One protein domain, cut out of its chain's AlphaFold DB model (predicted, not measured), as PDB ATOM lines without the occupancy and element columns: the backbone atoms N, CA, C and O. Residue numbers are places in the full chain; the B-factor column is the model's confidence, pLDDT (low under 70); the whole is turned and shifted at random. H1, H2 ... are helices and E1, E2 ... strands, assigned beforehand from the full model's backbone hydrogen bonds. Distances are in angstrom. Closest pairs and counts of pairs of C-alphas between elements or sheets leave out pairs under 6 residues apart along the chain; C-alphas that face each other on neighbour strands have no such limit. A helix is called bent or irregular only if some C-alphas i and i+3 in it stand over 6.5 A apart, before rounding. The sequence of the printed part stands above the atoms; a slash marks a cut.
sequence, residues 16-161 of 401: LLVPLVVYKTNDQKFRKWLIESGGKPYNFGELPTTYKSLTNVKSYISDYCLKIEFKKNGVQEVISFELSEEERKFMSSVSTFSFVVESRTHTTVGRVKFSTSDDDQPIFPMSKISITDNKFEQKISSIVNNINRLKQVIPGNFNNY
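What this domain is: This is residues 16 to 161 of the 401 residues of an uncharacterized protein of Streptococcus oralis (UniProt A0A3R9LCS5). Two small strongly twisted sheets, E1 E5 E6 and E2 E3 E4, stand partly face to face as a sandwich with their strands crossed, and H1 packs on both of them. At the other end of the longest axis a small outlying part holds H3 and the short strand pair E7 and E8, with H2 joining it to the sandwich. The printed part has 146 residues with three named helices and eight named strands, in the order E1 H1 E2 E3 E4 H2 E5 E6 E7 H3 E8, class mixed. The sheet E1 E5 E6 is mixed and the other two are antiparallel. The whole is compact, with a radius of gyration of the C-alphas of 15.4 A and spans of 49 by 34 by 29 A.

Where its parts are: Find C-alpha 20 at (-40.160, -12.129, 16.102), where E1 begins, residues 20 to 24. H1 follows at residues 28 to 36, 12.2 A long. After a long link come E2, residues 57 to 62, 16.3 A, then E3, residues 65 to 72, 22.3 A, and E4, residues 75 to 82, 23.3 A, which begins at (-52.207, 8.927, 9.055). Next look for H2 at residues 85 to 91, E5 at 96 to 102, 19.1 A, and E6 at 107 to 113, 19.6 A. E7 is residues 124 to 127 and H3 is residues 136 to 145, 14.5 A. E8, residues 151 to 153, ends at (-48.223, -20.173, 28.388).

How they stand to each other: Start at E1 and E5, which are parallel, with N 23 and O 100 2.8 A apart. E5 and E6 form an antiparallel hairpin; N 99 and O 110 are 2.8 A apart. In the meander E2 E3 E4, each strand the antiparallel neighbour of the one before, N 69 and O 58 are 2.8 A apart, and N 75 and O 72 are 2.8 A apart. The two sheets make a sandwich, two sheets face to face, their strands at 77 degrees. H1 is on the sheet E1 E5 E6 at a height of 9.3 A, over E5 and E6; its closest C-alphas to E5 are Arg 31 and Val 101, 6.1 A. H1 is also on the sheet E2 E3 E4, which H2 only grazes with residues 87 to 91. H2 and H3 only just touch, with 3 pairs of C-alphas within 8 A, the closest Phe 90 and Val 144 at 7.1 A, about perpendicular at 89 degrees. E7 and E8 are antiparallel, with N 126 and O 151 2.8 A apart. Each O i to N i+4 pair is within hydrogen-bond range in H1 and H2, and 4 of 6 are in H3, which is only just irregular: C-alphas 138 and 141 are 6.6 A apart.

The domain as a whole: The farthest C-alphas are those of Gly 74 and Asn 134, 52.2 A apart. The printed part has no cut. The link from H1 to E2 is long, 20 residues, and in it residues 40 to 41 pair antiparallel with residues 108 to 109 of E6. Residues 132 to 138, of which 136 to 138 belong to H3, stand free. The mean pLDDT of the printed part is 88.7, and residue 134 is under 70.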
ATOM      1  N   LEU A  16     -39.334 -21.317  25.801       88.12
ATOM      2  CA  LEU A  16     -40.361 -20.439  25.251       88.12
ATOM      3  C   LEU A  16     -39.984 -20.057  23.822       88.12
ATOM      4  O   LEU A  16     -38.850 -19.655  23.561       88.12
ATOM      5  N   LEU A  17     -40.940 -20.157  22.906       89.69
ATOM      6  CA  LEU A  17     -40.777 -19.729  21.522       89.69
ATOM      7  C   LEU A  17     -41.379 -18.334  21.385       89.69
ATOM      8  O   LEU A  17     -42.598 -18.177  21.402       89.69
ATOM      9  N   VAL A  18     -40.525 -17.320  21.270       91.69
ATOM     10  CA  VAL A  18     -40.958 -15.930  21.090       91.69
ATOM     11  C   VAL A  18     -40.946 -15.601  19.595       91.69
ATOM     12  O   VAL A  18     -39.862 -15.503  19.018       91.69
ATOM     13  N   PRO A  19     -42.111 -15.442  18.944       92.44
ATOM     14  CA  PRO A  19     -42.181 -15.075  17.534       92.44
ATOM     15  C   PRO A  19     -41.713 -13.627  17.333       92.44
ATOM     16  O   PRO A  19     -42.192 -12.708  18.004       92.44
ATOM     17  N   LEU A  20     -40.777 -13.423  16.403       94.88
ATOM     18  CA  LEU A  20     -40.160 -12.129  16.102       94.88
ATOM     19  C   LEU A  20     -40.322 -11.792  14.618       94.88
ATOM     20  O   LEU A  20     -40.053 -12.628  13.761       94.88
ATOM     21  N   VAL A  21     -40.681 -10.544  14.322       96.12
ATOM     22  CA  VAL A  21     -40.683  -9.982  12.964       96.12
ATOM     23  C   VAL A  21     -39.743  -8.788  12.953       96.12
ATOM     24  O   VAL A  21     -39.990  -7.801  13.648       96.12
ATOM     25  N   VAL A  22     -38.651  -8.887  12.191       95.56
ATOM     26  CA  VAL A  22     -37.572  -7.893  12.196       95.56
ATOM     27  C   VAL A  22     -37.638  -7.016  10.953       95.56
ATOM     28  O   VAL A  22     -37.424  -7.472   9.833       95.56
ATOM     29  N   TYR A  23     -37.873  -5.727  11.167       95.12
ATOM     30  CA  TYR A  23     -37.810  -4.686  10.156       95.12
ATOM     31  C   TYR A  23     -36.496  -3.916  10.271       95.12
ATOM     32  O   TYR A  23     -36.326  -3.062  11.147       95.12
ATOM     33  N   LYS A  24     -35.555  -4.222   9.376       94.56
ATOM     34  CA  LYS A  24     -34.276  -3.513   9.287       94.56
ATOM     35  C   LYS A  24     -34.458  -2.230   8.487       94.56
ATOM     36  O   LYS A  24     -34.704  -2.280   7.284       94.56
ATOM     37  N   THR A  25     -34.325  -1.081   9.139       89.31
ATOM     38  CA  THR A  25     -34.456   0.228   8.492       89.31
ATOM     39  C   THR A  25     -33.591   1.284   9.175       89.31
ATOM     40  O   THR A  25     -33.372   1.261  10.385       89.31
ATOM     41  N   ASN A  26     -33.106   2.249   8.392       85.25
ATOM     42  CA  ASN A  26     -32.488   3.466   8.928       85.25
ATOM     43  C   ASN A  26     -33.502   4.616   9.066       85.25
ATOM     44  O   ASN A  26     -33.137   5.689   9.545       85.25
ATOM     45  N   ASP A  27     -34.760   4.406   8.659       83.62
ATOM     46  CA  ASP A  27     -35.816   5.400   8.799       83.62
ATOM     47  C   ASP A  27     -36.223   5.554  10.272       83.62
ATOM     48  O   ASP A  27     -36.798   4.660  10.902       83.62
ATOM     49  N   GLN A  28     -35.940   6.732  10.828       85.31
ATOM     50  CA  GLN A  28     -36.282   7.058  12.207       85.31
ATOM     51  C   GLN A  28     -37.796   7.178  12.433       85.31
ATOM     52  O   GLN A  28     -38.232   7.046  13.579       85.31
ATOM     53  N   LYS A  29     -38.600   7.389  11.380       87.81
ATOM     54  CA  LYS A  29     -40.064   7.505  11.462       87.81
ATOM     55  C   LYS A  29     -40.676   6.281  12.135       87.81
ATOM     56  O   LYS A  29     -41.352   6.425  13.151       87.81
ATOM     57  N   PHE A  30     -40.386   5.084  11.626       84.75
ATOM     58  CA  PHE A  30     -40.963   3.840  12.149       84.75
ATOM     59  C   PHE A  30     -40.495   3.521  13.563       84.75
ATOM     60  O   PHE A  30     -41.288   3.079  14.392       84.75
ATOM     61  N   ARG A  31     -39.231   3.818  13.882       88.25
ATOM     62  CA  ARG A  31     -38.734   3.700  15.255       88.25
ATOM     63  C   ARG A  31     -39.497   4.629  16.199       88.25
ATOM     64  O   ARG A  31     -39.923   4.195  17.266       88.25
ATOM     65  N   LYS A  32     -39.676   5.898  15.818       89.06
ATOM     66  CA  LYS A  32     -40.409   6.882  16.623       89.06
ATOM     67  C   LYS A  32     -41.854   6.437  16.844       89.06
ATOM     68  O   LYS A  32     -42.320   6.457  17.977       89.06
ATOM     69  N   TRP A  33     -42.516   5.962  15.792       89.94
ATOM     70  CA  TRP A  33     -43.885   5.456  15.875       89.94
ATOM     71  C   TRP A  33     -43.998   4.243  16.789       89.94
ATOM     72  O   TRP A  33     -44.919   4.175  17.601       89.94
ATOM     73  N   LEU A  34     -43.040   3.317  16.710       92.00
ATOM     74  CA  LEU A  34     -42.993   2.153  17.585       92.00
ATOM     75  C   LEU A  34     -42.847   2.562  19.059       92.00
ATOM     76  O   LEU A  34     -43.592   2.062  19.896       92.00
ATOM     77  N   ILE A  35     -41.943   3.498  19.374       93.12
ATOM     78  CA  ILE A  35     -41.751   4.019  20.741       93.12
ATOM     79  C   ILE A  35     -43.027   4.697  21.255       93.12
ATOM     80  O   ILE A  35     -43.474   4.410  22.362       93.12
ATOM     81  N   GLU A  36     -43.633   5.571  20.452       92.38
ATOM     82  CA  GLU A  36     -44.863   6.289  20.817       92.38
ATOM     83  C   GLU A  36     -46.057   5.347  21.020       92.38
ATOM     84  O   GLU A  36     -46.946   5.643  21.813       92.38
ATOM     85  N   SER A  37     -46.051   4.195  20.347       92.81
ATOM     86  CA  SER A  37     -47.062   3.141  20.499       92.81
ATOM     87  C   SER A  37     -46.802   2.227  21.709       92.81
ATOM     88  O   SER A  37     -47.574   1.305  21.956       92.81
ATOM     89  N   GLY A  38     -45.725   2.457  22.471       94.94
ATOM     90  CA  GLY A  38     -45.376   1.700  23.680       94.94
ATOM     91  C   GLY A  38     -44.152   0.785  23.553       94.94
ATOM     92  O   GLY A  38     -43.795   0.116  24.523       94.94
ATOM     93  N   GLY A  39     -43.487   0.765  22.397       95.56
ATOM     94  CA  GLY A  39     -42.271  -0.012  22.174       95.56
ATOM     95  C   GLY A  39     -41.110   0.432  23.064       95.56
ATOM     96  O   GLY A  39     -41.018   1.587  23.490       95.56
ATOM     97  N   LYS A  40     -40.197  -0.498  23.347       96.19
ATOM     98  CA  LYS A  40     -39.060  -0.301  24.252       96.19
ATOM     99  C   LYS A  40     -37.730  -0.582  23.554       96.19
ATOM    100  O   LYS A  40     -37.674  -1.456  22.687       96.19
ATOM    101  N   PRO A  41     -36.648   0.128  23.917       94.44
ATOM    102  CA  PRO A  41     -35.302  -0.273  23.529       94.44
ATOM    103  C   PRO A  41     -35.011  -1.699  24.004       94.44
ATOM    104  O   PRO A  41     -35.329  -2.053  25.142       94.44
ATOM    105  N   TYR A  42     -34.414  -2.509  23.137       93.69
ATOM    106  CA  TYR A  42     -33.990  -3.855  23.496       93.69
ATOM    107  C   TYR A  42     -32.670  -3.815  24.261       93.69
ATOM    108  O   TYR A  42     -31.711  -3.190  23.806       93.69
ATOM    109  N   ASN A  43     -32.607  -4.526  25.386       85.38
ATOM    110  CA  ASN A  43     -31.358  -4.785  26.091       85.38
ATOM    111  C   ASN A  43     -30.993  -6.255  25.895       85.38
ATOM    112  O   ASN A  43     -31.828  -7.142  26.072       85.38
ATOM    113  N   PHE A  44     -29.744  -6.510  25.519       81.44
ATOM    114  CA  PHE A  44     -29.262  -7.867  25.296       81.44
ATOM    115  C   PHE A  44     -29.423  -8.730  26.558       81.44
ATOM    116  O   PHE A  44     -29.069  -8.299  27.653       81.44
ATOM    117  N   GLY A  45     -29.933  -9.952  26.387       76.19
ATOM    118  CA  GLY A  45     -30.188 -10.901  27.476       76.19
ATOM    119  C   GLY A  45     -31.615 -10.871  28.029       76.19
ATOM    120  O   GLY A  45     -31.964 -11.732  28.830       76.19
ATOM    121  N   GLU A  46     -32.451  -9.929  27.590       83.50
ATOM    122  CA  GLU A  46     -33.853  -9.831  28.013       83.50
ATOM    123  C   GLU A  46     -34.797 -10.513  27.029       83.50
ATOM    124  O   GLU A  46     -34.459 -10.721  25.862       83.50
ATOM    125  N   LEU A  47     -36.009 -10.840  27.483       89.25
ATOM    126  CA  LEU A  47     -37.041 -11.351  26.588       89.25
ATOM    127  C   LEU A  47     -37.365 -10.255  25.558       89.25
ATOM    128  O   LEU A  47     -37.723  -9.145  25.958       89.25
ATOM    129  N   PRO A  48     -37.264 -10.512  24.242       93.94
ATOM    130  CA  PRO A  48     -37.457  -9.485  23.224       93.94
ATOM    131  C   PRO A  48     -38.953  -9.249  22.992       93.94
ATOM    132  O   PRO A  48     -39.480  -9.523  21.916       93.94
ATOM    133  N   THR A  49     -39.678  -8.791  24.012       95.00
ATOM    134  CA  THR A  49     -41.117  -8.520  23.944       95.00
ATOM    135  C   THR A  49     -41.572  -7.587  25.068       95.00
ATOM    136  O   THR A  49     -40.910  -7.451  26.100       95.00
ATOM    137  N   THR A  50     -42.721  -6.949  24.872       94.44
ATOM    138  CA  THR A  50     -43.402  -6.152  25.897       94.44
ATOM    139  C   THR A  50     -44.594  -6.930  26.444       94.44
ATOM    140  O   THR A  50     -45.276  -7.652  25.713       94.44
ATOM    141  N   TYR A  51     -44.866  -6.779  27.734       92.62
ATOM    142  CA  TYR A  51     -46.059  -7.315  28.359       92.62
ATOM    143  C   TYR A  51     -47.304  -6.665  27.773       92.62
ATOM    144  O   TYR A  51     -48.229  -7.374  27.391       92.62
ATOM    145  N   LYS A  52     -47.331  -5.335  27.623       93.00
ATOM    146  CA  LYS A  52     -48.438  -4.642  26.950       93.00
ATOM    147  C   LYS A  52     -48.280  -4.716  25.433       93.00
ATOM    148  O   LYS A  52     -47.174  -4.586  24.908       93.00
ATOM    149  N   SER A  53     -49.393  -4.915  24.733       93.88
ATOM    150  CA  SER A  53     -49.442  -4.748  23.278       93.88
ATOM    151  C   SER A  53     -49.275  -3.278  22.906       93.88
ATOM    152  O   SER A  53     -49.668  -2.385  23.659       93.88
ATOM    153  N   LEU A  54     -48.724  -3.035  21.722       94.38
ATOM    154  CA  LEU A  54     -48.629  -1.705  21.141       94.38
ATOM    155  C   LEU A  54     -50.017  -1.104  20.917       94.38
ATOM    156  O   LEU A  54     -50.936  -1.772  20.438       94.38
ATOM    157  N   THR A  55     -50.159   0.179  21.230       92.12
ATOM    158  CA  THR A  55     -51.392   0.931  20.988       92.12
ATOM    159  C   THR A  55     -51.451   1.408  19.541       92.12
ATOM    160  O   THR A  55     -50.432   1.732  18.941       92.12
ATOM    161  N   ASN A  56     -52.651   1.460  18.956       89.81
ATOM    162  CA  ASN A  56     -52.875   1.910  17.572       89.81
ATOM    163  C   ASN A  56     -52.093   1.140  16.489       89.81
ATOM    164  O   ASN A  56     -51.923   1.640  15.374       89.81
ATOM    165  N   VAL A  57     -51.658  -0.083  16.801       92.81
ATOM    166  CA  VAL A  57     -51.042  -1.005  15.848       92.81
ATOM    167  C   VAL A  57     -51.965  -2.198  15.650       92.81
ATOM    168  O   VAL A  57     -52.446  -2.785  16.619       92.81
ATOM    169  N   LYS A  58     -52.225  -2.558  14.395       91.50
ATOM    170  CA  LYS A  58     -52.975  -3.766  14.029       91.50
ATOM    171  C   LYS A  58     -52.122  -4.648  13.139       91.50
ATOM    172  O   LYS A  58     -51.329  -4.142  12.350       91.50
ATOM    173  N   SER A  59     -52.319  -5.957  13.217       95.00
ATOM    174  CA  SER A  59     -51.741  -6.877  12.243       95.00
ATOM    175  C   SER A  59     -52.745  -7.898  11.737       95.00
ATOM    176  O   SER A  59     -53.738  -8.222  12.393       95.00
ATOM    177  N   TYR A  60     -52.501  -8.382  10.529       94.94
ATOM    178  CA  TYR A  60     -53.268  -9.447   9.899       94.94
ATOM    179  C   TYR A  60     -52.425 -10.116   8.820       94.94
ATOM    180  O   TYR A  60     -51.479  -9.527   8.293       94.94
ATOM    181  N   ILE A  61     -52.776 -11.355   8.497       94.00
ATOM    182  CA  ILE A  61     -52.195 -12.089   7.376       94.00
ATOM    183  C   ILE A  61     -53.220 -12.067   6.245       94.00
ATOM    184  O   ILE A  61     -54.370 -12.454   6.443       94.00
ATOM    185  N   SER A  62     -52.804 -11.598   5.073       91.06
ATOM    186  CA  SER A  62     -53.580 -11.648   3.831       91.06
ATOM    187  C   SER A  62     -52.759 -12.434   2.822       91.06
ATOM    188  O   SER A  62     -51.646 -12.023   2.503       91.06
ATOM    189  N   ASP A  63     -53.290 -13.557   2.345       87.50
ATOM    190  CA  ASP A  63     -52.586 -14.498   1.467       87.50
ATOM    191  C   ASP A  63     -51.258 -14.976   2.080       87.50
ATOM    192  O   ASP A  63     -51.267 -15.716   3.066       87.50
ATOM    193  N   TYR A  64     -50.129 -14.530   1.529       92.62
ATOM    194  CA  TYR A  64     -48.768 -14.813   1.992       92.62
ATOM    195  C   TYR A  64     -48.070 -13.557   2.523       92.62
ATOM    196  O   TYR A  64     -46.851 -13.512   2.596       92.62
ATOM    197  N   CYS A  65     -48.826 -12.526   2.904       95.75
ATOM    198  CA  CYS A  65     -48.269 -11.279   3.415       95.75
ATOM    199  C   CYS A  65     -48.740 -11.002   4.844       95.75
ATOM    200  O   CYS A  65     -49.937 -10.838   5.096       95.75
ATOM    201  N   LEU A  66     -47.790 -10.871   5.772       96.69
ATOM    202  CA  LEU A  66     -48.035 -10.250   7.070       96.69
ATOM    203  C   LEU A  66     -48.079  -8.736   6.890       96.69
ATOM    204  O   LEU A  66     -47.103  -8.133   6.443       96.69
ATOM    205  N   LYS A  67     -49.185  -8.113   7.288       96.31
ATOM    206  CA  LYS A  67     -49.350  -6.660   7.283       96.31
ATOM    207  C   LYS A  67     -49.375  -6.136   8.709       96.31
ATOM    208  O   LYS A  67     -50.091  -6.673   9.554       96.31
ATOM    209  N   ILE A  68     -48.601  -5.085   8.963       95.19
ATOM    210  CA  ILE A  68     -48.546  -4.361  10.235       95.19
ATOM    211  C   ILE A  68     -48.919  -2.911   9.957       95.19
ATOM    212  O   ILE A  68     -48.219  -2.201   9.238       95.19
ATOM    213  N   GLU A  69     -50.042  -2.489  10.514       93.94
ATOM    214  CA  GLU A  69     -50.668  -1.201  10.269       93.94
ATOM    215  C   GLU A  69     -50.516  -0.299  11.492       93.94
ATOM    216  O   GLU A  69     -50.974  -0.641  12.582       93.94
ATOM    217  N   PHE A  70     -49.907   0.867  11.293       91.38
ATOM    218  CA  PHE A  70     -49.776   1.917  12.296       91.38
ATOM    219  C   PHE A  70     -50.795   3.016  12.010       91.38
ATOM    220  O   PHE A  70     -50.827   3.548  10.899       91.38
ATOM    221  N   LYS A  71     -51.590   3.397  13.015       88.19
ATOM    222  CA  LYS A  71     -52.487   4.559  12.938       88.19
ATOM    223  C   LYS A  71     -52.026   5.661  13.875       88.19
ATOM    224  O   LYS A  71     -51.939   5.458  15.083       88.19
ATOM    225  N   LYS A  72     -51.802   6.860  13.340       80.56
ATOM    226  CA  LYS A  72     -51.482   8.035  14.155       80.56
ATOM    227  C   LYS A  72     -52.044   9.308  13.539       80.56
ATOM    228  O   LYS A  72     -51.720   9.634  12.406       80.56
ATOM    229  N   ASN A  73     -52.839  10.059  14.304       79.12
ATOM    230  CA  ASN A  73     -53.375  11.370  13.905       79.12
ATOM    231  C   ASN A  73     -54.030  11.372  12.505       79.12
ATOM    232  O   ASN A  73     -53.817  12.289  11.719       79.12
ATOM    233  N   GLY A  74     -54.777  10.314  12.168       78.19
ATOM    234  CA  GLY A  74     -55.410  10.144  10.852       78.19
ATOM    235  C   GLY A  74     -54.486   9.634   9.737       78.19
ATOM    236  O   GLY A  74     -54.980   9.265   8.678       78.19
ATOM    237  N   VAL A  75     -53.172   9.548   9.972       82.25
ATOM    238  CA  VAL A  75     -52.207   8.927   9.055       82.25
ATOM    239  C   VAL A  75     -52.157   7.425   9.312       82.25
ATOM    240  O   VAL A  75     -52.020   6.984  10.457       82.25
ATOM    241  N   GLN A  76     -52.257   6.648   8.235       88.25
ATOM    242  CA  GLN A  76     -52.141   5.196   8.242       88.25
ATOM    243  C   GLN A  76     -50.927   4.788   7.408       88.25
ATOM    244  O   GLN A  76     -50.820   5.179   6.249       88.25
ATOM    245  N   GLU A  77     -50.035   3.985   7.981       89.81
ATOM    246  CA  GLU A  77     -48.949   3.337   7.236       89.81
ATOM    247  C   GLU A  77     -49.021   1.836   7.436       89.81
ATOM    248  O   GLU A  77     -49.386   1.358   8.513       89.81
ATOM    249  N   VAL A  78     -48.631   1.098   6.403       91.88
ATOM    250  CA  VAL A  78     -48.644  -0.360   6.410       91.88
ATOM    251  C   VAL A  78     -47.269  -0.866   6.008       91.88
ATOM    252  O   VAL A  78     -46.768  -0.540   4.935       91.88
ATOM    253  N   ILE A  79     -46.682  -1.701   6.858       92.94
ATOM    254  CA  ILE A  79     -45.484  -2.472   6.534       92.94
ATOM    255  C   ILE A  79     -45.939  -3.879   6.159       92.94
ATOM    256  O   ILE A  79     -46.723  -4.487   6.889       92.94
ATOM    257  N   SER A  80     -45.466  -4.378   5.020       94.56
ATOM    258  CA  SER A  80     -45.801  -5.714   4.522       94.56
ATOM    259  C   SER A  80     -44.554  -6.589   4.477       94.56
ATOM    260  O   SER A  80     -43.503  -6.136   4.032       94.56
ATOM    261  N   PHE A  81     -44.692  -7.836   4.919       95.56
ATOM    262  CA  PHE A  81     -43.660  -8.866   4.850       95.56
ATOM    263  C   PHE A  81     -44.216 -10.054   4.083       95.56
ATOM    264  O   PHE A  81     -45.258 -10.587   4.467       95.56
ATOM    265  N   GLU A  82     -43.527 -10.464   3.025       96.25
ATOM    266  CA  GLU A  82     -43.800 -11.742   2.377       96.25
ATOM    267  C   GLU A  82     -43.401 -12.877   3.324       96.25
ATOM    268  O   GLU A  82     -42.363 -12.816   3.983       96.25
ATOM    269  N   LEU A  83     -44.259 -13.885   3.413       94.62
ATOM    270  CA  LEU A  83     -44.082 -15.072   4.230       94.62
ATOM    271  C   LEU A  83     -43.984 -16.286   3.314       94.62
ATOM    272  O   LEU A  83     -44.822 -16.489   2.432       94.62
ATOM    273  N   SER A  84     -43.024 -17.154   3.593       93.00
ATOM    274  CA  SER A  84     -43.064 -18.534   3.120       93.00
ATOM    275  C   SER A  84     -44.286 -19.275   3.683       93.00
ATOM    276  O   SER A  84     -44.933 -18.846   4.643       93.00
ATOM    277  N   GLU A  85     -44.606 -20.431   3.103       89.25
ATOM    278  CA  GLU A  85     -45.683 -21.286   3.610       89.25
ATOM    279  C   GLU A  85     -45.448 -21.708   5.074       89.25
ATOM    280  O   GLU A  85     -46.379 -21.696   5.885       89.25
ATOM    281  N   GLU A  86     -44.195 -22.003   5.435       87.06
ATOM    282  CA  GLU A  86     -43.805 -22.375   6.796       87.06
ATOM    283  C   GLU A  86     -43.969 -21.209   7.781       87.06
ATOM    284  O   GLU A  86     -44.585 -21.375   8.837       87.06
ATOM    285  N   GLU A  87     -43.498 -20.010   7.424       90.75
ATOM    286  CA  GLU A  87     -43.658 -18.807   8.252       90.75
ATOM    287  C   GLU A  87     -45.129 -18.435   8.418       90.75
ATOM    288  O   GLU A  87     -45.566 -18.114   9.523       90.75
ATOM    289  N   ARG A  88     -45.930 -18.538   7.354       90.44
ATOM    290  CA  ARG A  88     -47.375 -18.308   7.423       90.44
ATOM    291  C   ARG A  88     -48.040 -19.276   8.393       90.44
ATOM    292  O   ARG A  88     -48.845 -18.845   9.222       90.44
ATOM    293  N   LYS A  89     -47.712 -20.569   8.318       87.81
ATOM    294  CA  LYS A  89     -48.245 -21.592   9.229       87.81
ATOM    295  C   LYS A  89     -47.853 -21.306  10.679       87.81
ATOM    296  O   LYS A  89     -48.697 -21.401  11.572       87.81
ATOM    297  N   PHE A  90     -46.599 -20.920  10.907       89.12
ATOM    298  CA  PHE A  90     -46.095 -20.536  12.222       89.12
ATOM    299  C   PHE A  90     -46.828 -19.304  12.772       89.12
ATOM    300  O   PHE A  90     -47.402 -19.367  13.858       89.12
ATOM    301  N   MET A  91     -46.886 -18.214  12.002       90.75
ATOM    302  CA  MET A  91     -47.510 -16.955  12.419       90.75
ATOM    303  C   MET A  91     -49.022 -17.094  12.631       90.75
ATOM    304  O   MET A  91     -49.571 -16.463  13.524       90.75
ATOM    305  N   SER A  92     -49.690 -17.967  11.872       88.81
ATOM    306  CA  SER A  92     -51.119 -18.268  12.061       88.81
ATOM    307  C   SER A  92     -51.405 -19.105  13.316       88.81
ATOM    308  O   SER A  92     -52.562 -19.262  13.693       88.81
ATOM    309  N   SER A  93     -50.372 -19.668  13.953       87.75
ATOM    310  CA  SER A  93     -50.493 -20.506  15.155       87.75
ATOM    311  C   SER A  93     -50.243 -19.741  16.461       87.75
ATOM    312  O   SER A  93     -50.271 -20.343  17.534       87.75
ATOM    313  N   VAL A  94     -49.967 -18.436  16.388       89.62
ATOM    314  CA  VAL A  94     -49.691 -17.573  17.545       89.62
ATOM    315  C   VAL A  94     -50.651 -16.388  17.553       89.62
ATOM    316  O   VAL A  94     -51.026 -15.879  16.501       89.62
ATOM    317  N   SER A  95     -51.058 -15.928  18.736       89.50
ATOM    318  CA  SER A  95     -51.980 -14.792  18.864       89.50
ATOM    319  C   SER A  95     -51.283 -13.435  18.832       89.50
ATOM    320  O   SER A  95     -51.856 -12.440  18.377       89.50
ATOM    321  N   THR A  96     -50.026 -13.391  19.277       91.81
ATOM    322  CA  THR A  96     -49.200 -12.182  19.288       91.81
ATOM    323  C   THR A  96     -47.777 -12.471  18.824       91.81
ATOM    324  O   THR A  96     -47.315 -13.611  18.862       91.81
ATOM    325  N   PHE A  97     -47.077 -11.426  18.389       94.38
ATOM    326  CA  PHE A  97     -45.658 -11.484  18.062       94.38
ATOM    327  C   PHE A  97     -44.933 -10.203  18.437       94.38
ATOM    328  O   PHE A  97     -45.538  -9.151  18.616       94.38
ATOM    329  N   SER A  98     -43.618 -10.283  18.552       95.88
ATOM    330  CA  SER A  98     -42.774  -9.119  18.776       95.88
ATOM    331  C   SER A  98     -42.364  -8.501  17.449       95.88
ATOM    332  O   SER A  98     -41.683  -9.127  16.637       95.88
ATOM    333  N   PHE A  99     -42.750  -7.248  17.239       96.69
ATOM    334  CA  PHE A  99     -42.262  -6.449  16.130       96.69
ATOM    335  C   PHE A  99     -40.987  -5.714  16.540       96.69
ATOM    336  O   PHE A  99     -40.956  -5.010  17.553       96.69
ATOM    337  N   VAL A 100     -39.934  -5.897  15.751       96.19
ATOM    338  CA  VAL A 100     -38.599  -5.363  16.008       96.19
ATOM    339  C   VAL A 100     -38.247  -4.384  14.901       96.19
ATOM    340  O   VAL A 100     -38.180  -4.765  13.738       96.19
ATOM    341  N   VAL A 101     -37.979  -3.131  15.255       95.31
ATOM    342  CA  VAL A 101     -37.397  -2.142  14.341       95.31
ATOM    343  C   VAL A 101     -35.920  -2.015  14.677       95.31
ATOM    344  O   VAL A 101     -35.555  -1.533  15.755       95.31
ATOM    345  N   GLU A 102     -35.078  -2.476  13.758       94.12
ATOM    346  CA  GLU A 102     -33.628  -2.516  13.920       94.12
ATOM    347  C   GLU A 102     -32.949  -1.520  12.974       94.12
ATOM    348  O   GLU A 102     -33.202  -1.491  11.771       94.12
ATOM    349  N   SER A 103     -32.051  -0.722  13.540       88.81
ATOM    350  CA  SER A 103     -31.138   0.175  12.832       88.81
ATOM    351  C   SER A 103     -29.700  -0.186  13.205       88.81
ATOM    352  O   SER A 103     -29.471  -0.961  14.131       88.81
ATOM    353  N   ARG A 104     -28.706   0.425  12.551       84.25
ATOM    354  CA  ARG A 104     -27.283   0.172  12.860       84.25
ATOM    355  C   ARG A 104     -26.897   0.389  14.327       84.25
ATOM    356  O   ARG A 104     -25.918  -0.192  14.777       84.25
ATOM    357  N   THR A 105     -27.606   1.260  15.044       85.31
ATOM    358  CA  THR A 105     -27.237   1.679  16.408       85.31
ATOM    359  C   THR A 105     -28.324   1.433  17.445       85.31
ATOM    360  O   THR A 105     -28.082   1.638  18.629       85.31
ATOM    361  N   HIS A 106     -29.525   1.030  17.030       89.50
ATOM    362  CA  HIS A 106     -30.663   0.909  17.933       89.50
ATOM    363  C   HIS A 106     -31.607  -0.203  17.505       89.50
ATOM    364  O   HIS A 106     -31.989  -0.270  16.335       89.50
ATOM    365  N   THR A 107     -32.088  -0.951  18.494       94.75
ATOM    366  CA  THR A 107     -33.123  -1.975  18.342       94.75
ATOM    367  C   THR A 107     -34.285  -1.616  19.256       94.75
ATOM    368  O   THR A 107     -34.107  -1.441  20.460       94.75
ATOM    369  N   THR A 108     -35.475  -1.440  18.683       95.94
ATOM    370  CA  THR A 108     -36.714  -1.157  19.425       95.94
ATOM    371  C   THR A 108     -37.693  -2.296  19.199       95.94
ATOM    372  O   THR A 108     -37.842  -2.757  18.072       95.94
ATOM    373  N   VAL A 109     -38.352  -2.747  20.261       97.12
ATOM    374  CA  VAL A 109     -39.215  -3.928  20.253       97.12
ATOM    375  C   VAL A 109     -40.563  -3.590  20.872       97.12
ATOM    376  O   VAL A 109     -40.630  -2.869  21.867       97.12
ATOM    377  N   GLY A 110     -41.641  -4.125  20.308       96.25
ATOM    378  CA  GLY A 110     -42.973  -4.042  20.897       96.25
ATOM    379  C   GLY A 110     -43.857  -5.207  20.478       96.25
ATOM    380  O   GLY A 110     -43.736  -5.715  19.365       96.25
ATOM    381  N   ARG A 111     -44.746  -5.642  21.370       95.56
ATOM    382  CA  ARG A 111     -45.680  -6.737  21.100       95.56
ATOM    383  C   ARG A 111     -46.851  -6.260  20.244       95.56
ATOM    384  O   ARG A 111     -47.526  -5.293  20.580       95.56
ATOM    385  N   VAL A 112     -47.116  -6.965  19.156       94.62
ATOM    386  CA  VAL A 112     -48.247  -6.753  18.254       94.62
ATOM    387  C   VAL A 112     -49.216  -7.919  18.402       94.62
ATOM    388  O   VAL A 112     -48.814  -9.082  18.436       94.62
ATOM    389  N   LYS A 113     -50.504  -7.595  18.467       92.56
ATOM    390  CA  LYS A 113     -51.611  -8.548  18.502       92.56
ATOM    391  C   LYS A 113     -52.202  -8.700  17.105       92.56
ATOM    392  O   LYS A 113     -52.399  -7.698  16.413       92.56
ATOM    393  N   PHE A 114     -52.499  -9.935  16.705       92.00
ATOM    394  CA  PHE A 114     -53.281 -10.168  15.495       92.00
ATOM    395  C   PHE A 114     -54.708  -9.661  15.675       92.00
ATOM    396  O   PHE A 114     -55.328  -9.880  16.708       92.00
ATOM    397  N   SER A 115     -55.250  -9.012  14.648       86.25
ATOM    398  CA  SER A 115     -56.611  -8.452  14.650       86.25
ATOM    399  C   SER A 115     -57.722  -9.481  14.885       86.25
ATOM    400  O   SER A 115     -58.827  -9.091  15.243       86.25
ATOM    401  N   THR A 116     -57.433 -10.766  14.692       82.44
ATOM    402  CA  THR A 116     -58.337 -11.896  14.945       82.44
ATOM    403  C   THR A 116     -58.226 -12.471  16.356       82.44
ATOM    404  O   THR A 116     -58.993 -13.362  16.700       82.44
ATOM    405  N   SER A 117     -57.245 -12.040  17.148       83.56
ATOM    406  CA  SER A 117     -57.077 -12.485  18.528       83.56
ATOM    407  C   SER A 117     -57.813 -11.536  19.465       83.56
ATOM    408  O   SER A 117     -57.803 -10.330  19.235       83.56
ATOM    409  N   ASP A 118     -58.373 -12.066  20.550       81.00
ATOM    410  CA  ASP A 118     -58.862 -11.281  21.687       81.00
ATOM    411  C   ASP A 118     -57.864 -11.270  22.859       81.00
ATOM    412  O   ASP A 118     -58.068 -10.556  23.834       81.00
ATOM    413  N   ASP A 119     -56.712 -11.935  22.728       80.25
ATOM    414  CA  ASP A 119     -55.732 -12.076  23.804       80.25
ATOM    415  C   ASP A 119     -54.993 -10.767  24.094       80.25
ATOM    416  O   ASP A 119     -54.225 -10.249  23.278       80.25
ATOM    417  N   ASP A 120     -55.149 -10.268  25.314       81.94
ATOM    418  CA  ASP A 120     -54.419  -9.091  25.784       81.94
ATOM    419  C   ASP A 120     -53.134  -9.449  26.537       81.94
ATOM    420  O   ASP A 120     -52.348  -8.565  26.879       81.94
ATOM    421  N   GLN A 121     -52.856 -10.738  26.731       86.88
ATOM    422  CA  GLN A 121     -51.676 -11.237  27.436       86.88
ATOM    423  C   GLN A 121     -50.594 -11.745  26.465       86.88
ATOM    424  O   GLN A 121     -50.907 -12.197  25.362       86.88
ATOM    425  N   PRO A 122     -49.303 -11.651  26.834       88.12
ATOM    426  CA  PRO A 122     -48.192 -12.165  26.034       88.12
ATOM    427  C   PRO A 122     -48.103 -13.694  26.150       88.12
ATOM    428  O   PRO A 122     -47.386 -14.234  26.997       88.12
ATOM    429  N   ILE A 123     -48.870 -14.378  25.307       90.06
ATOM    430  CA  ILE A 123     -48.948 -15.837  25.262       90.06
ATOM    431  C   ILE A 123     -47.910 -16.372  24.274       90.06
ATOM    432  O   ILE A 123     -47.846 -15.922  23.127       90.06
ATOM    433  N   PHE A 124     -47.112 -17.345  24.718       90.81
ATOM    434  CA  PHE A 124     -46.076 -17.977  23.906       90.81
ATOM    435  C   PHE A 124     -46.211 -19.503  23.883       90.81
ATOM    436  O   PHE A 124     -46.492 -20.115  24.922       90.81
ATOM    437  N   PRO A 125     -45.924 -20.143  22.738       91.69
ATOM    438  CA  PRO A 125     -45.767 -21.587  22.667       91.69
ATOM    439  C   PRO A 125     -44.574 -22.048  23.513       91.69
ATOM    440  O   PRO A 125     -43.490 -21.460  23.471       91.69
ATOM    441  N   MET A 126     -44.760 -23.130  24.265       90.06
ATOM    442  CA  MET A 126     -43.759 -23.672  25.178       90.06
ATOM    443  C   MET A 126     -43.514 -25.156  24.937       90.06
ATOM    444  O   MET A 126     -44.436 -25.947  24.725       90.06
ATOM    445  N   SER A 127     -42.239 -25.531  25.004       87.38
ATOM    446  CA  SER A 127     -41.784 -26.913  24.920       87.38
ATOM    447  C   SER A 127     -40.994 -27.292  26.169       87.38
ATOM    448  O   SER A 127     -40.150 -26.525  26.635       87.38
ATOM    449  N   LYS A 128     -41.227 -28.502  26.692       80.88
ATOM    450  CA  LYS A 128     -40.488 -29.081  27.829       80.88
ATOM    451  C   LYS A 128     -39.115 -29.610  27.394       80.88
ATOM    452  O   LYS A 128     -38.787 -30.777  27.589       80.88
ATOM    453  N   ILE A 129     -38.340 -28.761  26.733       76.38
ATOM    454  CA  ILE A 129     -36.951 -29.026  26.368       76.38
ATOM    455  C   ILE A 129     -36.078 -27.877  26.859       76.38
ATOM    456  O   ILE A 129     -36.548 -26.745  26.982       76.38
ATOM    457  N   SER A 130     -34.801 -28.154  27.103       74.94
ATOM    458  CA  SER A 130     -33.823 -27.116  27.433       74.94
ATOM    459  C   SER A 130     -33.023 -26.749  26.189       74.94
ATOM    460  O   SER A 130     -32.606 -27.636  25.441       74.94
ATOM    461  N   ILE A 131     -32.718 -25.462  26.005       73.81
ATOM    462  CA  ILE A 131     -31.787 -24.986  24.963       73.81
ATOM    463  C   ILE A 131     -30.385 -25.601  25.103       73.81
ATOM    464  O   ILE A 131     -29.596 -25.628  24.163       73.81
ATOM    465  N   THR A 132     -30.081 -26.127  26.289       70.56
ATOM    466  CA  THR A 132     -28.825 -26.811  26.594       70.56
ATOM    467  C   THR A 132     -28.859 -28.303  26.252       70.56
ATOM    468  O   THR A 132     -27.842 -28.986  26.386       70.56
ATOM    469  N   ASP A 133     -29.981 -28.848  25.785       70.94
ATOM    470  CA  ASP A 133     -30.067 -30.262  25.437       70.94
ATOM    471  C   ASP A 133     -29.095 -30.641  24.320       70.94
ATOM    472  O   ASP A 133     -28.862 -29.905  23.357       70.94
ATOM    473  N   ASN A 134     -28.541 -31.849  24.417       68.38
ATOM    474  CA  ASN A 134     -27.819 -32.432  23.294       68.38
ATOM    475  C   ASN A 134     -28.777 -32.567  22.105       68.38
ATOM    476  O   ASN A 134     -29.906 -33.043  22.258       68.38
ATOM    477  N   LYS A 135     -28.307 -32.155  20.923       77.31
ATOM    478  CA  LYS A 135     -29.091 -32.123  19.681       77.31
ATOM    479  C   LYS A 135     -30.288 -31.155  19.715       77.31
ATOM    480  O   LYS A 135     -31.237 -31.370  18.968       77.31
ATOM    481  N   PHE A 136     -30.262 -30.099  20.541       80.56
ATOM    482  CA  PHE A 136     -31.293 -29.045  20.525       80.56
ATOM    483  C   PHE A 136     -31.573 -28.532  19.102       80.56
ATOM    484  O   PHE A 136     -32.724 -28.501  18.675       80.56
ATOM    485  N   GLU A 137     -30.518 -28.254  18.332       80.12
ATOM    486  CA  GLU A 137     -30.610 -27.802  16.936       80.12
ATOM    487  C   GLU A 137     -31.340 -28.791  16.015       80.12
ATOM    488  O   GLU A 137     -32.021 -28.380  15.089       80.12
ATOM    489  N   GLN A 138     -31.267 -30.098  16.278       82.56
ATOM    490  CA  GLN A 138     -32.004 -31.098  15.492       82.56
ATOM    491  C   GLN A 138     -33.475 -31.181  15.923       82.56
ATOM    492  O   GLN A 138     -34.337 -31.585  15.145       82.56
ATOM    493  N   LYS A 139     -33.777 -30.806  17.173       84.88
ATOM    494  CA  LYS A 139     -35.133 -30.824  17.734       84.88
ATOM    495  C   LYS A 139     -35.933 -29.569  17.374       84.88
ATOM    496  O   LYS A 139     -37.155 -29.663  17.275       84.88
ATOM    497  N   ILE A 140     -35.284 -28.417  17.166       85.50
ATOM    498  CA  ILE A 140     -35.984 -27.136  16.977       85.50
ATOM    499  C   ILE A 140     -36.893 -27.136  15.743       85.50
ATOM    500  O   ILE A 140     -38.040 -26.717  15.851       85.50
ATOM    501  N   SER A 141     -36.454 -27.700  14.612       83.69
ATOM    502  CA  SER A 141     -37.279 -27.784  13.398       83.69
ATOM    503  C   SER A 141     -38.551 -28.602  13.632       83.69
ATOM    504  O   SER A 141     -39.636 -28.208  13.215       83.69
ATOM    505  N   SER A 142     -38.452 -29.713  14.370       86.00
ATOM    506  CA  SER A 142     -39.618 -30.527  14.738       86.00
ATOM    507  C   SER A 142     -40.600 -29.758  15.630       86.00
ATOM    508  O   SER A 142     -41.814 -29.870  15.452       86.00
ATOM    509  N   ILE A 143     -40.077 -28.945  16.552       87.19
ATOM    510  CA  ILE A 143     -40.870 -28.107  17.457       87.19
ATOM    511  C   ILE A 143     -41.598 -27.009  16.682       87.19
ATOM    512  O   ILE A 143     -42.804 -26.851  16.853       87.19
ATOM    513  N   VAL A 144     -40.894 -26.301  15.797       83.81
ATOM    514  CA  VAL A 144     -41.468 -25.257  14.935       83.81
ATOM    515  C   VAL A 144     -42.560 -25.843  14.032       83.81
ATOM    516  O   VAL A 144     -43.659 -25.298  13.959       83.81
ATOM    517  N   ASN A 145     -42.328 -27.019  13.444       85.00
ATOM    518  CA  ASN A 145     -43.300 -27.685  12.568       85.00
ATOM    519  C   ASN A 145     -44.582 -28.148  13.284       85.00
ATOM    520  O   ASN A 145     -45.619 -28.313  12.633       85.00
ATOM    521  N   ASN A 146     -44.516 -28.354  14.602       87.25
ATOM    522  CA  ASN A 146     -45.626 -28.787  15.456       87.25
ATOM    523  C   ASN A 146     -46.072 -27.696  16.446       87.25
ATOM    524  O   ASN A 146     -46.672 -28.009  17.475       87.25
ATOM    525  N   ILE A 147     -45.786 -26.423  16.160       87.56
ATOM    526  CA  ILE A 147     -46.017 -25.317  17.098       87.56
ATOM    527  C   ILE A 147     -47.472 -25.193  17.563       87.56
ATOM    528  O   ILE A 147     -47.729 -24.900  18.726       87.56
ATOM    529  N   ASN A 148     -48.426 -25.507  16.687       86.19
ATOM    530  CA  ASN A 148     -49.860 -25.497  16.978       86.19
ATOM    531  C   ASN A 148     -50.293 -26.529  18.038       86.19
ATOM    532  O   ASN A 148     -51.392 -26.427  18.572       86.19
ATOM    533  N   ARG A 149     -49.454 -27.531  18.332       89.38
ATOM    534  CA  ARG A 149     -49.694 -28.551  19.366       89.38
ATOM    535  C   ARG A 149     -49.002 -28.231  20.689       89.38
ATOM    536  O   ARG A 149     -49.193 -28.958  21.662       89.38
ATOM    537  N   LEU A 150     -48.159 -27.201  20.725       90.00
ATOM    538  CA  LEU A 150     -47.432 -26.834  21.932       90.00
ATOM    539  C   LEU A 150     -48.365 -26.178  22.945       90.00
ATOM    540  O   LEU A 150     -49.319 -25.482  22.593       90.00
ATOM    541  N   LYS A 151     -48.054 -26.378  24.227       90.00
ATOM    542  CA  LYS A 151     -48.771 -25.707  25.309       90.00
ATOM    543  C   LYS A 151     -48.504 -24.207  25.206       90.00
ATOM    544  O   LYS A 151     -47.351 -23.787  25.195       90.00
ATOM    545  N   GLN A 152     -49.567 -23.418  25.168       88.12
ATOM    546  CA  GLN A 152     -49.500 -21.965  25.236       88.12
ATOM    547  C   GLN A 152     -49.389 -21.536  26.700       88.12
ATOM    548  O   GLN A 152     -50.132 -22.039  27.547       88.12
ATOM    549  N   VAL A 153     -48.447 -20.651  27.017       89.50
ATOM    550  CA  VAL A 153     -48.223 -20.173  28.388       89.50
ATOM    551  C   VAL A 153     -47.905 -18.693  28.439       89.50
ATOM    552  O   VAL A 153     -47.394 -18.111  27.484       89.50
ATOM    553  N   ILE A 154     -48.157 -18.115  29.606       87.69
ATOM    554  CA  ILE A 154     -47.746 -16.762  29.956       87.69
ATOM    555  C   ILE A 154     -46.558 -16.897  30.911       87.69
ATOM    556  O   ILE A 154     -46.702 -17.514  31.970       87.69
ATOM    557  N   PRO A 155     -45.374 -16.381  30.550       82.88
ATOM    558  CA  PRO A 155     -44.239 -16.316  31.459       82.88
ATOM    559  C   PRO A 155     -44.605 -15.570  32.751       82.88
ATOM    560  O   PRO A 155     -44.830 -14.364  32.736       82.88
ATOM    561  N   GLY A 156     -44.652 -16.289  33.876       75.00
ATOM    562  CA  GLY A 156     -45.062 -15.723  35.170       75.00
ATOM    563  C   GLY A 156     -44.037 -14.778  35.804       75.00
ATOM    564  O   GLY A 156     -44.397 -13.954  36.637       75.00
ATOM    565  N   ASN A 157     -42.764 -14.856  35.401       76.69
ATOM    566  CA  ASN A 157     -41.753 -13.901  35.847       76.69
ATOM    567  C   ASN A 157     -41.822 -12.629  34.990       76.69
ATOM    568  O   ASN A 157     -41.213 -12.544  33.917       76.69
ATOM    569  N   PHE A 158     -42.569 -11.644  35.490       81.62
ATOM    570  CA  PHE A 158     -42.799 -10.370  34.815       81.62
ATOM    571  C   PHE A 158     -41.526  -9.530  34.627       81.62
ATOM    572  O   PHE A 158     -41.485  -8.685  33.732       81.62
ATOM    573  N   ASN A 159     -40.466  -9.788  35.403       79.56
ATOM    574  CA  ASN A 159     -39.183  -9.077  35.311       79.56
ATOM    575  C   ASN A 159     -38.514  -9.290  33.936       79.56
ATOM    576  O   ASN A 159     -37.637  -8.524  33.539       79.56
ATOM    577  N   ASN A 160     -38.933 -10.324  33.196       82.88
ATOM    578  CA  ASN A 160     -38.397 -10.652  31.879       82.88
ATOM    579  C   ASN A 160     -38.874  -9.706  30.764       82.88
ATOM    580  O   ASN A 160     -38.192  -9.600  29.747       82.88
ATOM    581  N   TYR A 161     -40.014  -9.025  30.923       90.25
ATOM    582  CA  TYR A 161     -40.563  -8.148  29.884       90.25
ATOM    583  C   TYR A 161     -39.810  -6.811  29.796       90.25
ATOM    584  O   TYR A 161     -39.231  -6.317  30.765       90.25
TER     585      TYR A 161